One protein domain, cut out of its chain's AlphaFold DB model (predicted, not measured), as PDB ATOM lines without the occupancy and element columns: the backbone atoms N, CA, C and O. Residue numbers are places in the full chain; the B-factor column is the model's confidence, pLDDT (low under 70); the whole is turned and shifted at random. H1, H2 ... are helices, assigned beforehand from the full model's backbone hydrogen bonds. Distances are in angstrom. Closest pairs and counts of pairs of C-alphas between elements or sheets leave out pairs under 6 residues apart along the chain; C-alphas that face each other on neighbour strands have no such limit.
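This is residues 17 to 168 of the 175 residues of the protein "MFS transporter permease" of Tamilnaduibacter salinus (UniProt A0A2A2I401). Four helices, H2, H3, H5 and H6, form a bundle; H4 packs along H3, and H1 crosses one end. The printed part has 152 residues with six named helices, H1 to H6 in order, and no named strand. It is all helix and compact, with radius of gyration of the C-alphas 15.5 A and spans 42 by 33 by 25 A.

Start at H1, residues 17 to 31; its residues 23 to 27 alone touch H3, residues 54 to 80, C-alphas 23 and 79 closest at 7.1 A. H2, residues 34 to 50, and H3 form a hairpin, C-alphas 48 and 56 closest at 5.5 A. H3 and H4, residues 86 to 107, form another, C-alphas 65 and 98 closest at 4.2 A. H5, residues 117 to 139, with a kink of 47 degrees near residue 131, and H6, residues 154 to 167, form a third, C-alphas 122 and 163 closest at 3.7 A. H6 touches H3, C-alphas 154 and 71 closest at 6.4 A. Every O i to N i+4 pair is within hydrogen-bond range in H1, H2 and H6, against 21 of 23 in H3, 15 of 18 in H4 and 17 of 19 in H5.

Find C-alpha 17 at (11.824, 123.267, 188.123), where H1 begins; H6 ends at C-alpha 167, (-12.142, 129.519, 165.095). H3 is 36.0 A long.

The printed part has no cut, the link H5 to H6 is long, and no printed residue is under 70 in pLDDT.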
ATOM      1  N   GLY A  17      12.763 122.187 188.453       85.69
ATOM      2  CA  GLY A  17      11.824 123.267 188.123       85.69
ATOM      3  C   GLY A  17      12.350 124.669 188.467       85.69
ATOM      4  O   GLY A  17      12.100 125.617 187.736       85.69
ATOM      5  N   ARG A  18      13.171 124.816 189.518       87.88
ATOM      6  CA  ARG A  18      13.794 126.104 189.876       87.88
ATOM      7  C   ARG A  18      14.733 126.637 188.789       87.88
ATOM      8  O   ARG A  18      14.796 127.848 188.598       87.88
ATOM      9  N   VAL A  19      15.472 125.761 188.103       90.50
ATOM     10  CA  VAL A  19      16.350 126.158 186.986       90.50
ATOM     11  C   VAL A  19      15.509 126.683 185.826       90.50
ATOM     12  O   VAL A  19      15.831 127.729 185.272       90.50
ATOM     13  N   TYR A  20      14.392 126.015 185.532       89.12
ATOM     14  CA  TYR A  20      13.452 126.439 184.497       89.12
ATOM     15  C   TYR A  20      12.825 127.807 184.796       89.12
ATOM     16  O   TYR A  20      12.857 128.696 183.951       89.12
ATOM     17  N   TRP A  21      12.343 128.033 186.022       89.25
ATOM     18  CA  TRP A  21      11.748 129.327 186.385       89.25
ATOM     19  C   TRP A  21      12.756 130.476 186.316       89.25
ATOM     20  O   TRP A  21      12.427 131.546 185.818       89.25
ATOM     21  N   ARG A  22      14.009 130.239 186.721       92.12
ATOM     22  CA  ARG A  22      15.082 131.237 186.589       92.12
ATOM     23  C   ARG A  22      15.441 131.546 185.138       92.12
ATOM     24  O   ARG A  22      15.828 132.674 184.843       92.12
ATOM     25  N   LEU A  23      15.351 130.560 184.240       93.00
ATOM     26  CA  LEU A  23      15.513 130.788 182.803       93.00
ATOM     27  C   LEU A  23      14.432 131.754 182.302       93.00
ATOM     28  O   LEU A  23      14.761 132.733 181.638       93.00
ATOM     29  N   ILE A  24      13.172 131.504 182.664       93.06
ATOM     30  CA  ILE A  24      12.034 132.353 182.288       93.06
ATOM     31  C   ILE A  24      12.197 133.771 182.837       93.06
ATOM     32  O   ILE A  24      12.044 134.727 182.082       93.06
ATOM     33  N   GLU A  25      12.557 133.916 184.116       94.25
ATOM     34  CA  GLU A  25      12.804 135.218 184.752       94.25
ATOM     35  C   GLU A  25      13.835 136.036 183.970       94.25
ATOM     36  O   GLU A  25      13.537 137.144 183.528       94.25
ATOM     37  N   ARG A  26      15.014 135.458 183.704       94.25
ATOM     38  CA  ARG A  26      16.080 136.136 182.948       94.25
ATOM     39  C   ARG A  26      15.670 136.462 181.518       94.25
ATOM     40  O   ARG A  26      16.023 137.519 181.001       94.25
ATOM     41  N   TYR A  27      14.952 135.551 180.868       94.12
ATOM     42  CA  TYR A  27      14.479 135.755 179.506       94.12
ATOM     43  C   TYR A  27      13.457 136.897 179.436       94.12
ATOM     44  O   TYR A  27      13.548 137.756 178.561       94.12
ATOM     45  N   ASN A  28      12.537 136.968 180.398       94.56
ATOM     46  CA  ASN A  28      11.578 138.061 180.498       94.56
ATOM     47  C   ASN A  28      12.233 139.396 180.853       94.56
ATOM     48  O   ASN A  28      11.865 140.411 180.266       94.56
ATOM     49  N   GLU A  29      13.198 139.410 181.770       94.12
ATOM     50  CA  GLU A  29      13.972 140.612 182.094       94.12
ATOM     51  C   GLU A  29      14.689 141.162 180.855       94.12
ATOM     52  O   GLU A  29      14.612 142.358 180.584       94.12
ATOM     53  N   ALA A  30      15.316 140.290 180.058       93.50
ATOM     54  CA  ALA A  30      15.989 140.680 178.820       93.50
ATOM     55  C   ALA A  30      15.021 141.182 177.734       93.50
ATOM     56  O   ALA A  30      15.397 142.007 176.903       93.50
ATOM     57  N   LEU A  31      13.783 140.682 177.729       91.81
ATOM     58  CA  LEU A  31      12.750 141.087 176.778       91.81
ATOM     59  C   LEU A  31      11.944 142.302 177.225       91.81
ATOM     60  O   LEU A  31      11.193 142.832 176.411       91.81
ATOM     61  N   TRP A  32      12.065 142.760 178.469       91.19
ATOM     62  CA  TRP A  32      11.320 143.925 178.932       91.19
ATOM     63  C   TRP A  32      11.637 145.156 178.067       91.19
ATOM     64  O   TRP A  32      12.814 145.464 177.871       91.19
ATOM     65  N   PRO A  33      10.635 145.894 177.537       93.75
ATOM     66  CA  PRO A  33       9.187 145.852 177.814       93.75
ATOM     67  C   PRO A  33       8.326 145.138 176.743       93.75
ATOM     68  O   PRO A  33       7.130 145.413 176.610       93.75
ATOM     69  N   ALA A  34       8.901 144.249 175.934       92.25
ATOM     70  CA  ALA A  34       8.232 143.601 174.802       92.25
ATOM     71  C   ALA A  34       6.984 142.781 175.189       92.25
ATOM     72  O   ALA A  34       6.115 142.567 174.343       92.25
ATOM     73  N   GLN A  35       6.818 142.389 176.455       90.62
ATOM     74  CA  GLN A  35       5.598 141.748 176.972       90.62
ATOM     75  C   GLN A  35       4.347 142.605 176.743       90.62
ATOM     76  O   GLN A  35       3.277 142.075 176.445       90.62
ATOM     77  N   ILE A  36       4.487 143.934 176.798       92.00
ATOM     78  CA  ILE A  36       3.396 144.869 176.506       92.00
ATOM     79  C   ILE A  36       2.962 144.731 175.040       92.00
ATOM     80  O   ILE A  36       1.768 144.672 174.745       92.00
ATOM     81  N   LEU A  37       3.921 144.616 174.114       92.19
ATOM     82  CA  LEU A  37       3.628 144.348 172.703       92.19
ATOM     83  C   LEU A  37       2.939 142.994 172.540       92.19
ATOM     84  O   LEU A  37       1.992 142.884 171.767       92.19
ATOM     85  N   GLY A  38       3.368 141.986 173.301       90.81
ATOM     86  CA  GLY A  38       2.738 140.672 173.303       90.81
ATOM     87  C   GLY A  38       1.254 140.716 173.673       90.81
ATOM     88  O   GLY A  38       0.424 140.138 172.966       90.81
ATOM     89  N   LEU A  39       0.898 141.497 174.697       92.12
ATOM     90  CA  LEU A  39      -0.496 141.735 175.074       92.12
ATOM     91  C   LEU A  39      -1.293 142.381 173.929       92.12
ATOM     92  O   LEU A  39      -2.381 141.911 173.594       92.12
ATOM     93  N   PHE A  40      -0.744 143.418 173.287       95.00
ATOM     94  CA  PHE A  40      -1.400 144.075 172.150       95.00
ATOM     95  C   PHE A  40      -1.569 143.147 170.944       95.00
ATOM     96  O   PHE A  40      -2.616 143.182 170.300       95.00
ATOM     97  N   ILE A  41      -0.588 142.285 170.661       94.25
ATOM     98  CA  ILE A  41      -0.699 141.261 169.614       94.25
ATOM     99  C   ILE A  41      -1.848 140.305 169.946       94.25
ATOM    100  O   ILE A  41      -2.691 140.044 169.089       94.25
ATOM    101  N   GLY A  42      -1.932 139.829 171.190       92.88
ATOM    102  CA  GLY A  42      -2.997 138.933 171.641       92.88
ATOM    103  C   GLY A  42      -4.392 139.549 171.512       92.88
ATOM    104  O   GLY A  42      -5.298 138.946 170.932       92.88
ATOM    105  N   LEU A  43      -4.548 140.796 171.962       94.94
ATOM    106  CA  LEU A  43      -5.787 141.561 171.792       94.94
ATOM    107  C   LEU A  43      -6.112 141.800 170.311       94.94
ATOM    108  O   LEU A  43      -7.265 141.673 169.902       94.94
ATOM    109  N   GLY A  44      -5.101 142.088 169.488       95.25
ATOM    110  CA  GLY A  44      -5.237 142.225 168.040       95.25
ATOM    111  C   GLY A  44      -5.752 140.947 167.375       95.25
ATOM    112  O   GLY A  44      -6.646 141.017 166.532       95.25
ATOM    113  N   ILE A  45      -5.265 139.776 167.801       94.31
ATOM    114  CA  ILE A  45      -5.762 138.471 167.342       94.31
ATOM    115  C   ILE A  45      -7.229 138.286 167.748       94.31
ATOM    116  O   ILE A  45      -8.050 137.930 166.901       94.31
ATOM    117  N   MET A  46      -7.600 138.578 168.999       93.94
ATOM    118  CA  MET A  46      -9.001 138.496 169.440       93.94
ATOM    119  C   MET A  46      -9.914 139.414 168.617       93.94
ATOM    120  O   MET A  46     -10.976 138.990 168.157       93.94
ATOM    121  N   LEU A  47      -9.493 140.658 168.375       94.00
ATOM    122  CA  LEU A  47     -10.236 141.601 167.541       94.00
ATOM    123  C   LEU A  47     -10.366 141.105 166.098       94.00
ATOM    124  O   LEU A  47     -11.449 141.205 165.523       94.00
ATOM    125  N   ALA A  48      -9.306 140.531 165.528       92.25
ATOM    126  CA  ALA A  48      -9.323 139.954 164.188       92.25
ATOM    127  C   ALA A  48     -10.259 138.738 164.076       92.25
ATOM    128  O   ALA A  48     -10.859 138.532 163.021       92.25
ATOM    129  N   LEU A  49     -10.423 137.962 165.152       90.69
ATOM    130  CA  LEU A  49     -11.390 136.863 165.221       90.69
ATOM    131  C   LEU A  49     -12.835 137.377 165.300       90.69
ATOM    132  O   LEU A  49     -13.718 136.841 164.632       90.69
ATOM    133  N   ILE A  50     -13.091 138.423 166.091       91.19
ATOM    134  CA  ILE A  50     -14.436 138.997 166.277       91.19
ATOM    135  C   ILE A  50     -14.880 139.806 165.049       91.19
ATOM    136  O   ILE A  50     -16.051 139.762 164.668       91.19
ATOM    137  N   ARG A  51     -13.957 140.545 164.423       89.62
ATOM    138  CA  ARG A  51     -14.185 141.368 163.226       89.62
ATOM    139  C   ARG A  51     -13.290 140.892 162.079       89.62
ATOM    140  O   ARG A  51     -12.283 141.535 161.763       89.62
ATOM    141  N   PRO A  52     -13.629 139.752 161.455       87.19
ATOM    142  CA  PRO A  52     -12.777 139.165 160.440       87.19
ATOM    143  C   PRO A  52     -12.791 139.980 159.147       87.19
ATOM    144  O   PRO A  52     -13.836 140.347 158.617       87.19
ATOM    145  N   SER A  53     -11.600 140.208 158.607       88.69
ATOM    146  CA  SER A  53     -11.367 140.736 157.266       88.69
ATOM    147  C   SER A  53     -10.280 139.896 156.600       88.69
ATOM    148  O   SER A  53      -9.505 139.214 157.276       88.69
ATOM    149  N   ARG A  54     -10.175 139.949 155.269       86.56
ATOM    150  CA  ARG A  54      -9.096 139.245 154.555       86.56
ATOM    151  C   ARG A  54      -7.709 139.709 155.022       86.56
ATOM    152  O   ARG A  54      -6.825 138.878 155.201       86.56
ATOM    153  N   ALA A  55      -7.545 141.012 155.256       89.25
ATOM    154  CA  ALA A  55      -6.291 141.599 155.723       89.25
ATOM    155  C   ALA A  55      -5.958 141.177 157.162       89.25
ATOM    156  O   ALA A  55      -4.866 140.667 157.401       89.25
ATOM    157  N   SER A  56      -6.905 141.316 158.100       90.50
ATOM    158  CA  SER A  56      -6.689 140.944 159.507       90.50
ATOM    159  C   SER A  56      -6.389 139.456 159.663       90.50
ATOM    160  O   SER A  56      -5.494 139.086 160.411       90.50
ATOM    161  N   ARG A  57      -7.059 138.597 158.894       88.12
ATOM    162  CA  ARG A  57      -6.786 137.160 158.887       88.12
ATOM    163  C   ARG A  57      -5.371 136.846 158.414       88.12
ATOM    164  O   ARG A  57      -4.651 136.127 159.097       88.12
ATOM    165  N   ASN A  58      -4.965 137.384 157.265       90.12
ATOM    166  CA  ASN A  58      -3.613 137.166 156.760       90.12
ATOM    167  C   ASN A  58      -2.572 137.685 157.762       90.12
ATOM    168  O   ASN A  58      -1.594 136.991 158.026       90.12
ATOM    169  N   ALA A  59      -2.818 138.849 158.368       92.62
ATOM    170  CA  ALA A  59      -1.962 139.408 159.407       92.62
ATOM    171  C   ALA A  59      -1.848 138.492 160.637       92.62
ATOM    172  O   ALA A  59      -0.747 138.329 161.148       92.62
ATOM    173  N   VAL A  60      -2.933 137.841 161.079       94.75
ATOM    174  CA  VAL A  60      -2.890 136.872 162.190       94.75
ATOM    175  C   VAL A  60      -2.008 135.671 161.847       94.75
ATOM    176  O   VAL A  60      -1.129 135.332 162.630       94.75
ATOM    177  N   TYR A  61      -2.193 135.042 160.682       94.81
ATOM    178  CA  TYR A  61      -1.393 133.869 160.300       94.81
ATOM    179  C   TYR A  61       0.091 134.204 160.118       94.81
ATOM    180  O   TYR A  61       0.947 133.468 160.604       94.81
ATOM    181  N   TRP A  62       0.401 135.336 159.480       94.75
ATOM    182  CA  TRP A  62       1.778 135.815 159.365       94.75
ATOM    183  C   TRP A  62       2.369 136.210 160.718       94.75
ATOM    184  O   TRP A  62       3.514 135.873 160.999       94.75
ATOM    185  N   GLY A  63       1.591 136.870 161.575       95.44
ATOM    186  CA  GLY A  63       2.001 137.235 162.929       95.44
ATOM    187  C   GLY A  63       2.313 136.010 163.785       95.44
ATOM    188  O   GLY A  63       3.358 135.969 164.426       95.44
ATOM    189  N   LEU A  64       1.464 134.977 163.736       96.56
ATOM    190  CA  LEU A  64       1.719 133.701 164.405       96.56
ATOM    191  C   LEU A  64       2.955 133.002 163.833       96.56
ATOM    192  O   LEU A  64       3.773 132.512 164.604       96.56
ATOM    193  N   ALA A  65       3.129 132.976 162.509       97.00
ATOM    194  CA  ALA A  65       4.317 132.394 161.887       97.00
ATOM    195  C   ALA A  65       5.605 133.095 162.355       97.00
ATOM    196  O   ALA A  65       6.551 132.434 162.775       97.00
ATOM    197  N   LEU A  66       5.625 134.431 162.353       96.81
ATOM    198  CA  LEU A  66       6.758 135.216 162.846       96.81
ATOM    199  C   LEU A  66       7.004 134.991 164.341       96.81
ATOM    200  O   LEU A  66       8.155 134.852 164.748       96.81
ATOM    201  N   ALA A  67       5.943 134.904 165.147       96.50
ATOM    202  CA  ALA A  67       6.056 134.579 166.562       96.50
ATOM    203  C   ALA A  67       6.670 133.188 166.774       96.50
ATOM    204  O   ALA A  67       7.582 133.054 167.581       96.50
ATOM    205  N   TRP A  68       6.256 132.173 166.006       97.81
ATOM    206  CA  TRP A  68       6.828 130.826 166.094       97.81
ATOM    207  C   TRP A  68       8.307 130.794 165.710       97.81
ATOM    208  O   TRP A  68       9.096 130.154 166.403       97.81
ATOM    209  N   VAL A  69       8.707 131.526 164.664       97.44
ATOM    210  CA  VAL A  69      10.131 131.711 164.330       97.44
ATOM    211  C   VAL A  69      10.868 132.396 165.479       97.44
ATOM    212  O   VAL A  69      11.936 131.938 165.881       97.44
ATOM    213  N   GLY A  70      10.290 133.457 166.046       95.12
ATOM    214  CA  GLY A  70      10.848 134.176 167.189       95.12
ATOM    215  C   GLY A  70      11.063 133.269 168.402       95.12
ATOM    216  O   GLY A  70      12.163 133.236 168.944       95.12
ATOM    217  N   VAL A  71      10.061 132.477 168.785       95.38
ATOM    218  CA  VAL A  71      10.150 131.502 169.885       95.38
ATOM    219  C   VAL A  71      11.210 130.439 169.599       95.38
ATOM    220  O   VAL A  71      12.021 130.136 170.473       95.38
ATOM    221  N   ALA A  72      11.239 129.899 168.381       95.56
ATOM    222  CA  ALA A  72      12.190 128.863 167.992       95.56
ATOM    223  C   ALA A  72      13.645 129.352 168.058       95.56
ATOM    224  O   ALA A  72      14.520 128.657 168.570       95.56
ATOM    225  N   LEU A  73      13.918 130.561 167.570       94.00
ATOM    226  CA  LEU A  73      15.276 131.098 167.542       94.00
ATOM    227  C   LEU A  73      15.696 131.709 168.880       94.00
ATOM    228  O   LEU A  73      16.830 131.521 169.310       94.00
ATOM    229  N   SER A  74      14.801 132.442 169.537       93.56
ATOM    230  CA  SER A  74      15.114 133.175 170.763       93.56
ATOM    231  C   SER A  74      15.003 132.278 171.991       93.56
ATOM    232  O   SER A  74      16.003 131.996 172.647       93.56
ATOM    233  N   PHE A  75      13.807 131.775 172.294       92.88
ATOM    234  CA  PHE A  75      13.596 131.003 173.514       92.88
ATOM    235  C   PHE A  75      14.199 129.601 173.409       92.88
ATOM    236  O   PHE A  75      15.020 129.230 174.244       92.88
ATOM    237  N   LEU A  76      13.829 128.829 172.381       92.50
ATOM    238  CA  LEU A  76      14.259 127.434 172.268       92.50
ATOM    239  C   LEU A  76      15.767 127.337 172.039       92.50
ATOM    240  O   LEU A  76      16.473 126.756 172.859       92.50
ATOM    241  N   ARG A  77      16.276 127.945 170.968       90.88
ATOM    242  CA  ARG A  77      17.688 127.799 170.610       90.88
ATOM    243  C   ARG A  77      18.639 128.574 171.528       90.88
ATOM    244  O   ARG A  77      19.615 127.997 171.991       90.88
ATOM    245  N   ASN A  78      18.383 129.854 171.816       89.75
ATOM    246  CA  ASN A  78      19.327 130.647 172.621       89.75
ATOM    247  C   ASN A  78      19.113 130.480 174.132       89.75
ATOM    248  O   ASN A  78      20.079 130.486 174.889       89.75
ATOM    249  N   GLY A  79      17.859 130.362 174.578       88.75
ATOM    250  CA  GLY A  79      17.526 130.244 175.998       88.75
ATOM    251  C   GLY A  79      17.583 128.810 176.520       88.75
ATOM    252  O   GLY A  79      18.185 128.554 177.562       88.75
ATOM    253  N   TYR A  80      16.952 127.871 175.811       90.81
ATOM    254  CA  TYR A  80      16.638 126.553 176.360       90.81
ATOM    255  C   TYR A  80      17.629 125.449 175.954       90.81
ATOM    256  O   TYR A  80      17.978 124.614 176.790       90.81
ATOM    257  N   ALA A  81      18.157 125.469 174.728       91.38
ATOM    258  CA  ALA A  81      19.142 124.491 174.258       91.38
ATOM    259  C   ALA A  81      20.394 124.355 175.153       91.38
ATOM    260  O   ALA A  81      20.822 123.221 175.379       91.38
ATOM    261  N   PRO A  82      20.940 125.433 175.766       89.19
ATOM    262  CA  PRO A  82      22.088 125.313 176.668       89.19
ATOM    263  C   PRO A  82      21.848 124.432 177.903       89.19
ATOM    264  O   PRO A  82      22.802 123.877 178.443       89.19
ATOM    265  N   ILE A  83      20.598 124.307 178.366       89.06
ATOM    266  CA  ILE A  83      20.233 123.456 179.515       89.06
ATOM    267  C   ILE A  83      19.524 122.161 179.098       89.06
ATOM    268  O   ILE A  83      19.408 121.240 179.903       89.06
ATOM    269  N   ASN A  84      19.048 122.083 177.854       89.94
ATOM    270  CA  ASN A  84      18.403 120.912 177.282       89.94
ATOM    271  C   ASN A  84      18.772 120.783 175.799       89.94
ATOM    272  O   ASN A  84      18.066 121.273 174.920       89.94
ATOM    273  N   TRP A  85      19.859 120.065 175.526       87.56
ATOM    274  CA  TRP A  85      20.383 119.851 174.173       87.56
ATOM    275  C   TRP A  85      19.359 119.226 173.205       87.56
ATOM    276  O   TRP A  85      19.431 119.441 171.998       87.56
ATOM    277  N   THR A  86      18.358 118.494 173.713       89.12
ATOM    278  CA  THR A  86      17.267 117.909 172.907       89.12
ATOM    279  C   THR A  86      16.502 118.978 172.121       89.12
ATOM    280  O   THR A  86      15.950 118.710 171.055       89.12
ATOM    281  N   VAL A  87      16.477 120.210 172.630       91.62
ATOM    282  CA  VAL A  87      15.767 121.339 172.025       91.62
ATOM    283  C   VAL A  87      16.315 121.685 170.641       91.62
ATOM    284  O   VAL A  87      15.531 122.071 169.771       91.62
ATOM    285  N   ASP A  88      17.606 121.477 170.378       91.69
ATOM    286  CA  ASP A  88      18.176 121.708 169.046       91.69
ATOM    287  C   ASP A  88      17.538 120.796 167.988       91.69
ATOM    288  O   ASP A  88      17.279 121.235 166.867       91.69
ATOM    289  N   TYR A  89      17.186 119.563 168.360       92.25
ATOM    290  CA  TYR A  89      16.491 118.617 167.480       92.25
ATOM    291  C   TYR A  89      15.005 118.946 167.309       92.25
ATOM    292  O   TYR A  89      14.420 118.633 166.273       92.25
ATOM    293  N   LEU A  90      14.387 119.587 168.304       91.38
ATOM    294  CA  LEU A  90      12.977 119.977 168.252       91.38
ATOM    295  C   LEU A  90      12.759 121.305 167.521       91.38
ATOM    296  O   LEU A  90      11.721 121.490 166.891       91.38
ATOM    297  N   THR A  91      13.729 122.218 167.561       94.25
ATOM    298  CA  THR A  91      13.646 123.560 166.955       94.25
ATOM    299  C   THR A  91      13.175 123.547 165.486       94.25
ATOM    300  O   THR A  91      12.292 124.341 165.149       94.25
ATOM    301  N   PRO A  92      13.644 122.636 164.605       95.62
ATOM    302  CA  PRO A  92      13.138 122.524 163.235       95.62
ATOM    303  C   PRO A  92      11.634 122.239 163.131       95.62
ATOM    304  O   PRO A  92      11.003 122.726 162.196       95.62
ATOM    305  N   LEU A  93      11.034 121.506 164.078       95.00
ATOM    306  CA  LEU A  93       9.590 121.230 164.079       95.00
ATOM    307  C   LEU A  93       8.781 122.511 164.312       95.00
ATOM    308  O   LEU A  93       7.784 122.751 163.632       95.00
ATOM    309  N   PHE A  94       9.248 123.375 165.214       94.69
ATOM    310  CA  PHE A  94       8.627 124.676 165.469       94.69
ATOM    311  C   PHE A  94       8.751 125.616 164.261       94.69
ATOM    312  O   PHE A  94       7.799 126.312 163.905       94.69
ATOM    313  N   LEU A  95       9.895 125.589 163.570       96.81
ATOM    314  CA  LEU A  95      10.078 126.324 162.314       96.81
ATOM    315  C   LEU A  95       9.195 125.769 161.187       96.81
ATOM    316  O   LEU A  95       8.627 126.541 160.413       96.81
ATOM    317  N   ALA A  96       9.024 124.447 161.108       96.75
ATOM    318  CA  ALA A  96       8.110 123.823 160.155       96.75
ATOM    319  C   ALA A  96       6.658 124.257 160.412       96.75
ATOM    320  O   ALA A  96       5.958 124.638 159.472       96.75
ATOM    321  N   GLN A  97       6.223 124.299 161.677       96.00
ATOM    322  CA  GLN A  97       4.912 124.832 162.061       96.00
ATOM    323  C   GLN A  97       4.740 126.298 161.637       96.00
ATOM    324  O   GLN A  97       3.693 126.659 161.093       96.00
ATOM    325  N   ALA A  98       5.765 127.137 161.812       96.81
ATOM    326  CA  ALA A  98       5.741 128.510 161.312       96.81
ATOM    327  C   ALA A  98       5.554 128.566 159.786       96.81
ATOM    328  O   ALA A  98       4.748 129.351 159.284       96.81
ATOM    329  N   GLY A  99       6.251 127.697 159.048       96.50
ATOM    330  CA  GLY A  99       6.109 127.563 157.599       96.50
ATOM    331  C   GLY A  99       4.689 127.178 157.180       96.50
ATOM    332  O   GLY A  99       4.125 127.799 156.278       96.50
ATOM    333  N   LEU A 100       4.069 126.217 157.871       95.00
ATOM    334  CA  LEU A 100       2.681 125.822 157.619       95.00
ATOM    335  C   LEU A 100       1.710 126.990 157.837       95.00
ATOM    336  O   LEU A 100       0.851 127.233 156.991       95.00
ATOM    337  N   LEU A 101       1.885 127.763 158.912       94.81
ATOM    338  CA  LEU A 101       1.054 128.939 159.189       94.81
ATOM    339  C   LEU A 101       1.229 130.045 158.136       94.81
ATOM    340  O   LEU A 101       0.251 130.677 157.718       94.81
ATOM    341  N   ALA A 102       2.455 130.256 157.657       94.88
ATOM    342  CA  ALA A 102       2.735 131.186 156.566       94.88
ATOM    343  C   ALA A 102       2.047 130.748 155.260       94.88
ATOM    344  O   ALA A 102       1.424 131.565 154.575       94.88
ATOM    345  N   LEU A 103       2.089 129.449 154.942       93.25
ATOM    346  CA  LEU A 103       1.396 128.881 153.784       93.25
ATOM    347  C   LEU A 103      -0.124 129.051 153.903       93.25
ATOM    348  O   LEU A 103      -0.755 129.509 152.948       93.25
ATOM    349  N   THR A 104      -0.722 128.785 155.067       89.94
ATOM    350  CA  THR A 104      -2.165 129.006 155.272       89.94
ATOM    351  C   THR A 104      -2.547 130.482 155.150       89.94
ATOM    352  O   THR A 104      -3.580 130.810 154.562       89.94
ATOM    353  N   GLY A 105      -1.699 131.397 155.631       87.94
ATOM    354  CA  GLY A 105      -1.883 132.838 155.441       87.94
ATOM    355  C   GLY A 105      -1.815 133.259 153.967       87.94
ATOM    356  O   GLY A 105      -2.596 134.102 153.524       87.94
ATOM    357  N   ARG A 106      -0.924 132.637 153.182       88.19
ATOM    358  CA  ARG A 106      -0.751 132.900 151.744       88.19
ATOM    359  C   ARG A 106      -1.907 132.371 150.895       88.19
ATOM    360  O   ARG A 106      -2.395 133.094 150.030       88.19
ATOM    361  N   HIS A 107      -2.340 131.135 151.132       84.50
ATOM    362  CA  HIS A 107      -3.368 130.463 150.324       84.50
ATOM    363  C   HIS A 107      -4.804 130.881 150.668       84.50
ATOM    364  O   HIS A 107      -5.746 130.446 150.015       84.50
ATOM    365  N   GLY A 108      -4.969 131.792 151.630       74.56
ATOM    366  CA  GLY A 108      -6.264 132.331 152.010       74.56
ATOM    367  C   GLY A 108      -6.934 131.450 153.049       74.56
ATOM    368  O   GLY A 108      -7.787 130.629 152.730       74.56
ATOM    369  N   ALA A 109      -6.575 131.671 154.311       76.25
ATOM    370  CA  ALA A 109      -7.224 131.007 155.427       76.25
ATOM    371  C   ALA A 109      -8.743 131.248 155.448       76.25
ATOM    372  O   ALA A 109      -9.261 132.212 154.880       76.25
ATOM    373  N   GLN A 110      -9.472 130.377 156.133       78.56
ATOM    374  CA  GLN A 110     -10.923 130.484 156.212       78.56
ATOM    375  C   GLN A 110     -11.350 131.633 157.125       78.56
ATOM    376  O   GLN A 110     -10.616 132.047 158.027       78.56
ATOM    377  N   SER A 111     -12.533 132.190 156.872       78.81
ATOM    378  CA  SER A 111     -13.089 133.214 157.754       78.81
ATOM    379  C   SER A 111     -13.430 132.606 159.119       78.81
ATOM    380  O   SER A 111     -14.048 131.541 159.168       78.81
ATOM    381  N   PRO A 112     -13.054 133.272 160.223       79.50
ATOM    382  CA  PRO A 112     -13.455 132.862 161.556       79.50
ATOM    383  C   PRO A 112     -14.976 132.757 161.692       79.50
ATOM    384  O   PRO A 112     -15.704 133.690 161.350       79.50
ATOM    385  N   ALA A 113     -15.457 131.644 162.238       79.38
ATOM    386  CA  ALA A 113     -16.867 131.392 162.506       79.38
ATOM    387  C   ALA A 113     -17.173 131.575 164.004       79.38
ATOM    388  O   ALA A 113     -17.697 130.676 164.656       79.38
ATOM    389  N   THR A 114     -16.858 132.743 164.577       76.06
ATOM    390  CA  THR A 114     -16.924 133.011 166.037       76.06
ATOM    391  C   THR A 114     -18.306 132.847 166.677       76.06
ATOM    392  O   THR A 114     -18.403 132.657 167.888       76.06
ATOM    393  N   ARG A 115     -19.386 132.872 165.884       78.38
ATOM    394  CA  ARG A 115     -20.756 132.600 166.360       78.38
ATOM    395  C   ARG A 115     -21.062 131.113 166.558       78.38
ATOM    396  O   ARG A 115     -22.071 130.789 167.177       78.38
ATOM    397  N   THR A 116     -20.211 130.227 166.053       83.94
ATOM    398  CA  THR A 116     -20.338 128.774 166.219       83.94
ATOM    399  C   THR A 116     -19.631 128.302 167.492       83.94
ATOM    400  O   THR A 116     -18.798 129.017 168.054       83.94
ATOM    401  N   TRP A 117     -19.941 127.085 167.948       85.00
ATOM    402  CA  TRP A 117     -19.238 126.448 169.068       85.00
ATOM    403  C   TRP A 117     -17.708 126.400 168.874       85.00
ATOM    404  O   TRP A 117     -17.010 126.880 169.770       85.00
ATOM    405  N   PRO A 118     -17.169 125.948 167.719       86.19
ATOM    406  CA  PRO A 118     -15.729 126.010 167.434       86.19
ATOM    407  C   PRO A 118     -15.151 127.427 167.536       86.19
ATOM    408  O   PRO A 118     -14.092 127.644 168.117       86.19
ATOM    409  N   GLY A 119     -15.906 128.418 167.062       86.56
ATOM    410  CA  GLY A 119     -15.563 129.830 167.170       86.56
ATOM    411  C   GLY A 119     -15.408 130.342 168.604       86.56
ATOM    412  O   GLY A 119     -14.457 131.066 168.906       86.56
ATOM    413  N   ARG A 120     -16.325 129.950 169.495       89.81
ATOM    414  CA  ARG A 120     -16.263 130.294 170.926       89.81
ATOM    415  C   ARG A 120     -15.087 129.612 171.612       89.81
ATOM    416  O   ARG A 120     -14.365 130.286 172.340       89.81
ATOM    417  N   ILE A 121     -14.865 128.325 171.325       92.12
ATOM    418  CA  ILE A 121     -13.696 127.577 171.809       92.12
ATOM    419  C   ILE A 121     -12.415 128.297 171.380       92.12
ATOM    420  O   ILE A 121     -11.539 128.565 172.201       92.12
ATOM    421  N   GLY A 122     -12.348 128.706 170.113       92.25
ATOM    422  CA  GLY A 122     -11.214 129.441 169.580       92.25
ATOM    423  C   GLY A 122     -10.918 130.737 170.337       92.25
ATOM    424  O   GLY A 122      -9.785 130.969 170.759       92.25
ATOM    425  N   LEU A 123     -11.949 131.547 170.594       92.88
ATOM    426  CA  LEU A 123     -11.808 132.783 171.368       92.88
ATOM    427  C   LEU A 123     -11.376 132.513 172.816       92.88
ATOM    428  O   LEU A 123     -10.518 133.226 173.336       92.88
ATOM    429  N   THR A 124     -11.934 131.480 173.457       94.50
ATOM    430  CA  THR A 124     -11.547 131.105 174.824       94.50
ATOM    431  C   THR A 124     -10.104 130.626 174.909       94.50
ATOM    432  O   THR A 124      -9.434 130.956 175.877       94.50
ATOM    433  N   LEU A 125      -9.596 129.921 173.895       96.38
ATOM    434  CA  LEU A 125      -8.205 129.466 173.851       96.38
ATOM    435  C   LEU A 125      -7.225 130.626 173.652       96.38
ATOM    436  O   LEU A 125      -6.194 130.671 174.319       96.38
ATOM    437  N   VAL A 126      -7.560 131.600 172.798       95.69
ATOM    438  CA  VAL A 126      -6.750 132.822 172.673       95.69
ATOM    439  C   VAL A 126      -6.768 133.607 173.983       95.69
ATOM    440  O   VAL A 126      -5.718 134.023 174.454       95.69
ATOM    441  N   LEU A 127      -7.930 133.764 174.621       96.06
ATOM    442  CA  LEU A 127      -8.012 134.425 175.924       96.06
ATOM    443  C   LEU A 127      -7.203 133.672 176.996       96.06
ATOM    444  O   LEU A 127      -6.498 134.289 177.793       96.06
ATOM    445  N   ALA A 128      -7.269 132.342 176.988       96.00
ATOM    446  CA  ALA A 128      -6.505 131.480 177.877       96.00
ATOM    447  C   ALA A 128      -4.993 131.633 177.664       96.00
ATOM    448  O   ALA A 128      -4.262 131.693 178.644       96.00
ATOM    449  N   ALA A 129      -4.523 131.791 176.425       96.12
ATOM    450  CA  ALA A 129      -3.114 132.068 176.139       96.12
ATOM    451  C   ALA A 129      -2.598 133.353 176.813       96.12
ATOM    452  O   ALA A 129      -1.421 133.438 177.150       96.12
ATOM    453  N   LEU A 130      -3.467 134.349 177.018       94.88
ATOM    454  CA  LEU A 130      -3.109 135.620 177.657       94.88
ATOM    455  C   LEU A 130      -3.232 135.555 179.184       94.88
ATOM    456  O   LEU A 130      -2.428 136.160 179.890       94.88
ATOM    457  N   LEU A 131      -4.256 134.864 179.694       95.00
ATOM    458  CA  LEU A 131      -4.616 134.905 181.113       95.00
ATOM    459  C   LEU A 131      -4.115 133.706 181.921       95.00
ATOM    460  O   LEU A 131      -3.810 133.873 183.098       95.00
ATOM    461  N   LEU A 132      -4.014 132.511 181.332       94.25
ATOM    462  CA  LEU A 132      -3.561 131.334 182.074       94.25
ATOM    463  C   LEU A 132      -2.130 131.486 182.589       94.25
ATOM    464  O   LEU A 132      -1.949 131.223 183.775       94.25
ATOM    465  N   PRO A 133      -1.134 131.943 181.800       93.38
ATOM    466  CA  PRO A 133       0.225 132.078 182.315       93.38
ATOM    467  C   PRO A 133       0.321 132.949 183.582       93.38
ATOM    468  O   PRO A 133       0.806 132.434 184.591       93.38
ATOM    469  N   PRO A 134      -0.188 134.204 183.623       93.12
ATOM    470  CA  PRO A 134      -0.110 135.020 184.836       93.12
ATOM    471  C   PRO A 134      -0.955 134.467 185.996       93.12
ATOM    472  O   PRO A 134      -0.583 134.613 187.160       93.12
ATOM    473  N   VAL A 135      -2.082 133.807 185.717       93.56
ATOM    474  CA  VAL A 135      -2.900 133.165 186.760       93.56
ATOM    475  C   VAL A 135      -2.164 131.971 187.376       93.56
ATOM    476  O   VAL A 135      -2.114 131.830 188.596       93.56
ATOM    477  N   ILE A 136      -1.538 131.127 186.557       91.88
ATOM    478  CA  ILE A 136      -0.780 129.964 187.028       91.88
ATOM    479  C   ILE A 136       0.430 130.414 187.845       91.88
ATOM    480  O   ILE A 136       0.702 129.838 188.902       91.88
ATOM    481  N   THR A 137       1.158 131.439 187.394       91.81
ATOM    482  CA  THR A 137       2.342 131.924 188.113       91.81
ATOM    483  C   THR A 137       1.981 132.526 189.463       91.81
ATOM    484  O   THR A 137       2.590 132.153 190.467       91.81
ATOM    485  N   THR A 138       0.934 133.349 189.523       91.75
ATOM    486  CA  THR A 138       0.456 133.948 190.779       91.75
ATOM    487  C   THR A 138      -0.070 132.912 191.773       91.75
ATOM    488  O   THR A 138       0.344 132.931 192.930       91.75
ATOM    489  N   ILE A 139      -0.902 131.953 191.344       92.75
ATOM    490  CA  ILE A 139      -1.406 130.871 192.219       92.75
ATOM    491  C   ILE A 139      -0.262 129.984 192.727       92.75
ATOM    492  O   ILE A 139      -0.308 129.471 193.841       92.75
ATOM    493  N   SER A 140       0.801 129.839 191.937       89.06
ATOM    494  CA  SER A 140       1.997 129.098 192.343       89.06
ATOM    495  C   SER A 140       2.915 129.877 193.299       89.06
ATOM    496  O   SER A 140       4.008 129.396 193.595       89.06
ATOM    497  N   GLY A 141       2.538 131.088 193.727       88.88
ATOM    498  CA  GLY A 141       3.363 131.954 194.575       88.88
ATOM    499  C   GLY A 141       4.625 132.483 193.886       88.88
ATOM    500  O   GLY A 141       5.587 132.846 194.561       88.88
ATOM    501  N   ARG A 142       4.659 132.490 192.546       86.50
ATOM    502  CA  ARG A 142       5.804 132.954 191.751       86.50
ATOM    503  C   ARG A 142       5.650 134.431 191.392       86.50
ATOM    504  O   ARG A 142       4.540 134.932 191.225       86.50
ATOM    505  N   GLY A 143       6.777 135.129 191.252       87.75
ATOM    506  CA  GLY A 143       6.786 136.512 190.775       87.75
ATOM    507  C   GLY A 143       6.350 136.607 189.310       87.75
ATOM    508  O   GLY A 143       6.580 135.686 188.529       87.75
ATOM    509  N   MET A 144       5.771 137.745 188.909       87.50
ATOM    510  CA  MET A 144       5.339 137.972 187.517       87.50
ATOM    511  C   MET A 144       6.485 137.874 186.498       87.50
ATOM    512  O   MET A 144       6.229 137.572 185.333       87.50
ATOM    513  N   ALA A 145       7.735 138.070 186.930       90.31
ATOM    514  CA  ALA A 145       8.925 137.865 186.106       90.31
ATOM    515  C   ALA A 145       9.061 136.414 185.606       90.31
ATOM    516  O   ALA A 145       9.549 136.193 184.505       90.31
ATOM    517  N   ALA A 146       8.559 135.429 186.357       92.19
ATOM    518  CA  ALA A 146       8.600 134.012 185.999       92.19
ATOM    519  C   ALA A 146       7.407 133.562 185.130       92.19
ATOM    520  O   ALA A 146       7.078 132.378 185.123       92.19
ATOM    521  N   THR A 147       6.712 134.496 184.472       93.50
ATOM    522  CA  THR A 147       5.499 134.210 183.688       93.50
ATOM    523  C   THR A 147       5.811 133.921 182.230       93.50
ATOM    524  O   THR A 147       6.520 134.683 181.579       93.50
ATOM    525  N   ASP A 148       5.188 132.880 181.694       93.25
ATOM    526  CA  ASP A 148       5.336 132.471 180.298       93.25
ATOM    527  C   ASP A 148       4.475 133.370 179.386       93.25
ATOM    528  O   ASP A 148       3.406 133.002 178.901       93.25
ATOM    529  N   TRP A 149       4.899 134.625 179.218       93.94
ATOM    530  CA  TRP A 149       4.137 135.657 178.515       93.94
ATOM    531  C   TRP A 149       3.959 135.363 177.020       93.94
ATOM    532  O   TRP A 149       4.921 135.222 176.262       93.94
ATOM    533  N   PHE A 150       2.713 135.390 176.552       95.19
ATOM    534  CA  PHE A 150       2.412 135.410 175.121       95.19
ATOM    535  C   PHE A 150       3.056 136.636 174.432       95.19
ATOM    536  O   PHE A 150       2.981 137.738 174.982       95.19
ATOM    537  N   PRO A 151       3.619 136.515 173.209       95.44
ATOM    538  CA  PRO A 151       3.801 135.323 172.370       95.44
ATOM    539  C   PRO A 151       5.194 134.674 172.501       95.44
ATOM    540  O   PRO A 151       5.614 133.953 171.601       95.44
ATOM    541  N   PHE A 152       5.949 134.976 173.559       94.94
ATOM    542  CA  PHE A 152       7.382 134.670 173.642       94.94
ATOM    543  C   PHE A 152       7.703 133.242 174.083       94.94
ATOM    544  O   PHE A 152       8.860 132.827 173.978       94.94
ATOM    545  N   PHE A 153       6.694 132.497 174.532       95.12
ATOM    546  CA  PHE A 153       6.816 131.117 174.986       95.12
ATOM    547  C   PHE A 153       5.940 130.174 174.147       95.12
ATOM    548  O   PHE A 153       4.854 130.564 173.694       95.12
ATOM    549  N   PRO A 154       6.416 128.938 173.892       94.38
ATOM    550  CA  PRO A 154       5.785 128.018 172.947       94.38
ATOM    551  C   PRO A 154       4.408 127.522 173.401       94.38
ATOM    552  O   PRO A 154       3.548 127.270 172.564       94.38
ATOM    553  N   ASP A 155       4.171 127.390 174.698       93.12
ATOM    554  CA  ASP A 155       2.921 126.919 175.297       93.12
ATOM    555  C   ASP A 155       1.777 127.936 175.137       93.12
ATOM    556  O   ASP A 155       0.714 127.605 174.601       93.12
ATOM    557  N   ALA A 156       2.012 129.197 175.501       95.25
ATOM    558  CA  ALA A 156       1.049 130.273 175.304       95.25
ATOM    559  C   ALA A 156       0.788 130.506 173.804       95.25
ATOM    560  O   ALA A 156      -0.358 130.665 173.371       95.25
ATOM    561  N   LEU A 157       1.838 130.466 172.977       96.75
ATOM    562  CA  LEU A 157       1.703 130.608 171.528       96.75
ATOM    563  C   LEU A 157       0.952 129.424 170.889       96.75
ATOM    564  O   LEU A 157       0.170 129.630 169.954       96.75
ATOM    565  N   ALA A 158       1.118 128.205 171.410       96.56
ATOM    566  CA  ALA A 158       0.347 127.032 171.001       96.56
ATOM    567  C   ALA A 158      -1.140 127.196 171.306       96.56
ATOM    568  O   ALA A 158      -1.955 126.991 170.406       96.56
ATOM    569  N   LEU A 159      -1.504 127.635 172.516       96.62
ATOM    570  CA  LEU A 159      -2.901 127.901 172.876       96.62
ATOM    571  C   LEU A 159      -3.542 128.932 171.941       96.62
ATOM    572  O   LEU A 159      -4.633 128.702 171.418       96.62
ATOM    573  N   ALA A 160      -2.841 130.032 171.659       96.62
ATOM    574  CA  ALA A 160      -3.334 131.045 170.733       96.62
ATOM    575  C   ALA A 160      -3.482 130.498 169.302       96.62
ATOM    576  O   ALA A 160      -4.490 130.752 168.642       96.62
ATOM    577  N   THR A 161      -2.509 129.710 168.832       96.50
ATOM    578  CA  THR A 161      -2.543 129.085 167.500       96.50
ATOM    579  C   THR A 161      -3.722 128.118 167.378       96.50
ATOM    580  O   THR A 161      -4.499 128.214 166.430       96.50
ATOM    581  N   LEU A 162      -3.912 127.234 168.362       95.25
ATOM    582  CA  LEU A 162      -5.051 126.313 168.428       95.25
ATOM    583  C   LEU A 162      -6.381 127.064 168.485       95.25
ATOM    584  O   LEU A 162      -7.351 126.645 167.852       95.25
ATOM    585  N   GLY A 163      -6.418 128.190 169.194       94.44
ATOM    586  CA  GLY A 163      -7.586 129.053 169.248       94.44
ATOM    587  C   GLY A 163      -7.951 129.638 167.884       94.44
ATOM    588  O   GLY A 163      -9.101 129.553 167.451       94.44
ATOM    589  N   VAL A 164      -6.962 130.160 167.158       94.06
ATOM    590  CA  VAL A 164      -7.154 130.683 165.797       94.06
ATOM    591  C   VAL A 164      -7.604 129.587 164.828       94.06
ATOM    592  O   VAL A 164      -8.525 129.815 164.045       94.06
ATOM    593  N   LEU A 165      -7.001 128.398 164.900       92.31
ATOM    594  CA  LEU A 165      -7.353 127.271 164.034       92.31
ATOM    595  C   LEU A 165      -8.749 126.716 164.338       92.31
ATOM    596  O   LEU A 165      -9.489 126.414 163.413       92.31
ATOM    597  N   SER A 166      -9.138 126.647 165.613       91.00
ATOM    598  CA  SER A 166     -10.479 126.203 166.026       91.00
ATOM    599  C   SER A 166     -11.567 127.196 165.612       91.00
ATOM    600  O   SER A 166     -12.701 126.811 165.338       91.00
ATOM    601  N   ALA A 167     -11.229 128.489 165.564       88.56
ATOM    602  CA  ALA A 167     -12.142 129.519 165.095       88.56
ATOM    603  C   ALA A 167     -12.263 129.566 163.568       88.56
ATOM    604  O   ALA A 167     -13.285 130.052 163.079       88.56
ATOM    605  N   ALA A 168     -11.262 129.096 162.817       83.06
ATOM    606  CA  ALA A 168     -11.373 128.927 161.375       83.06
ATOM    607  C   ALA A 168     -12.483 127.900 161.105       83.06
ATOM    608  O   ALA A 168     -12.411 126.768 161.573       83.06
TER     609      ALA A 168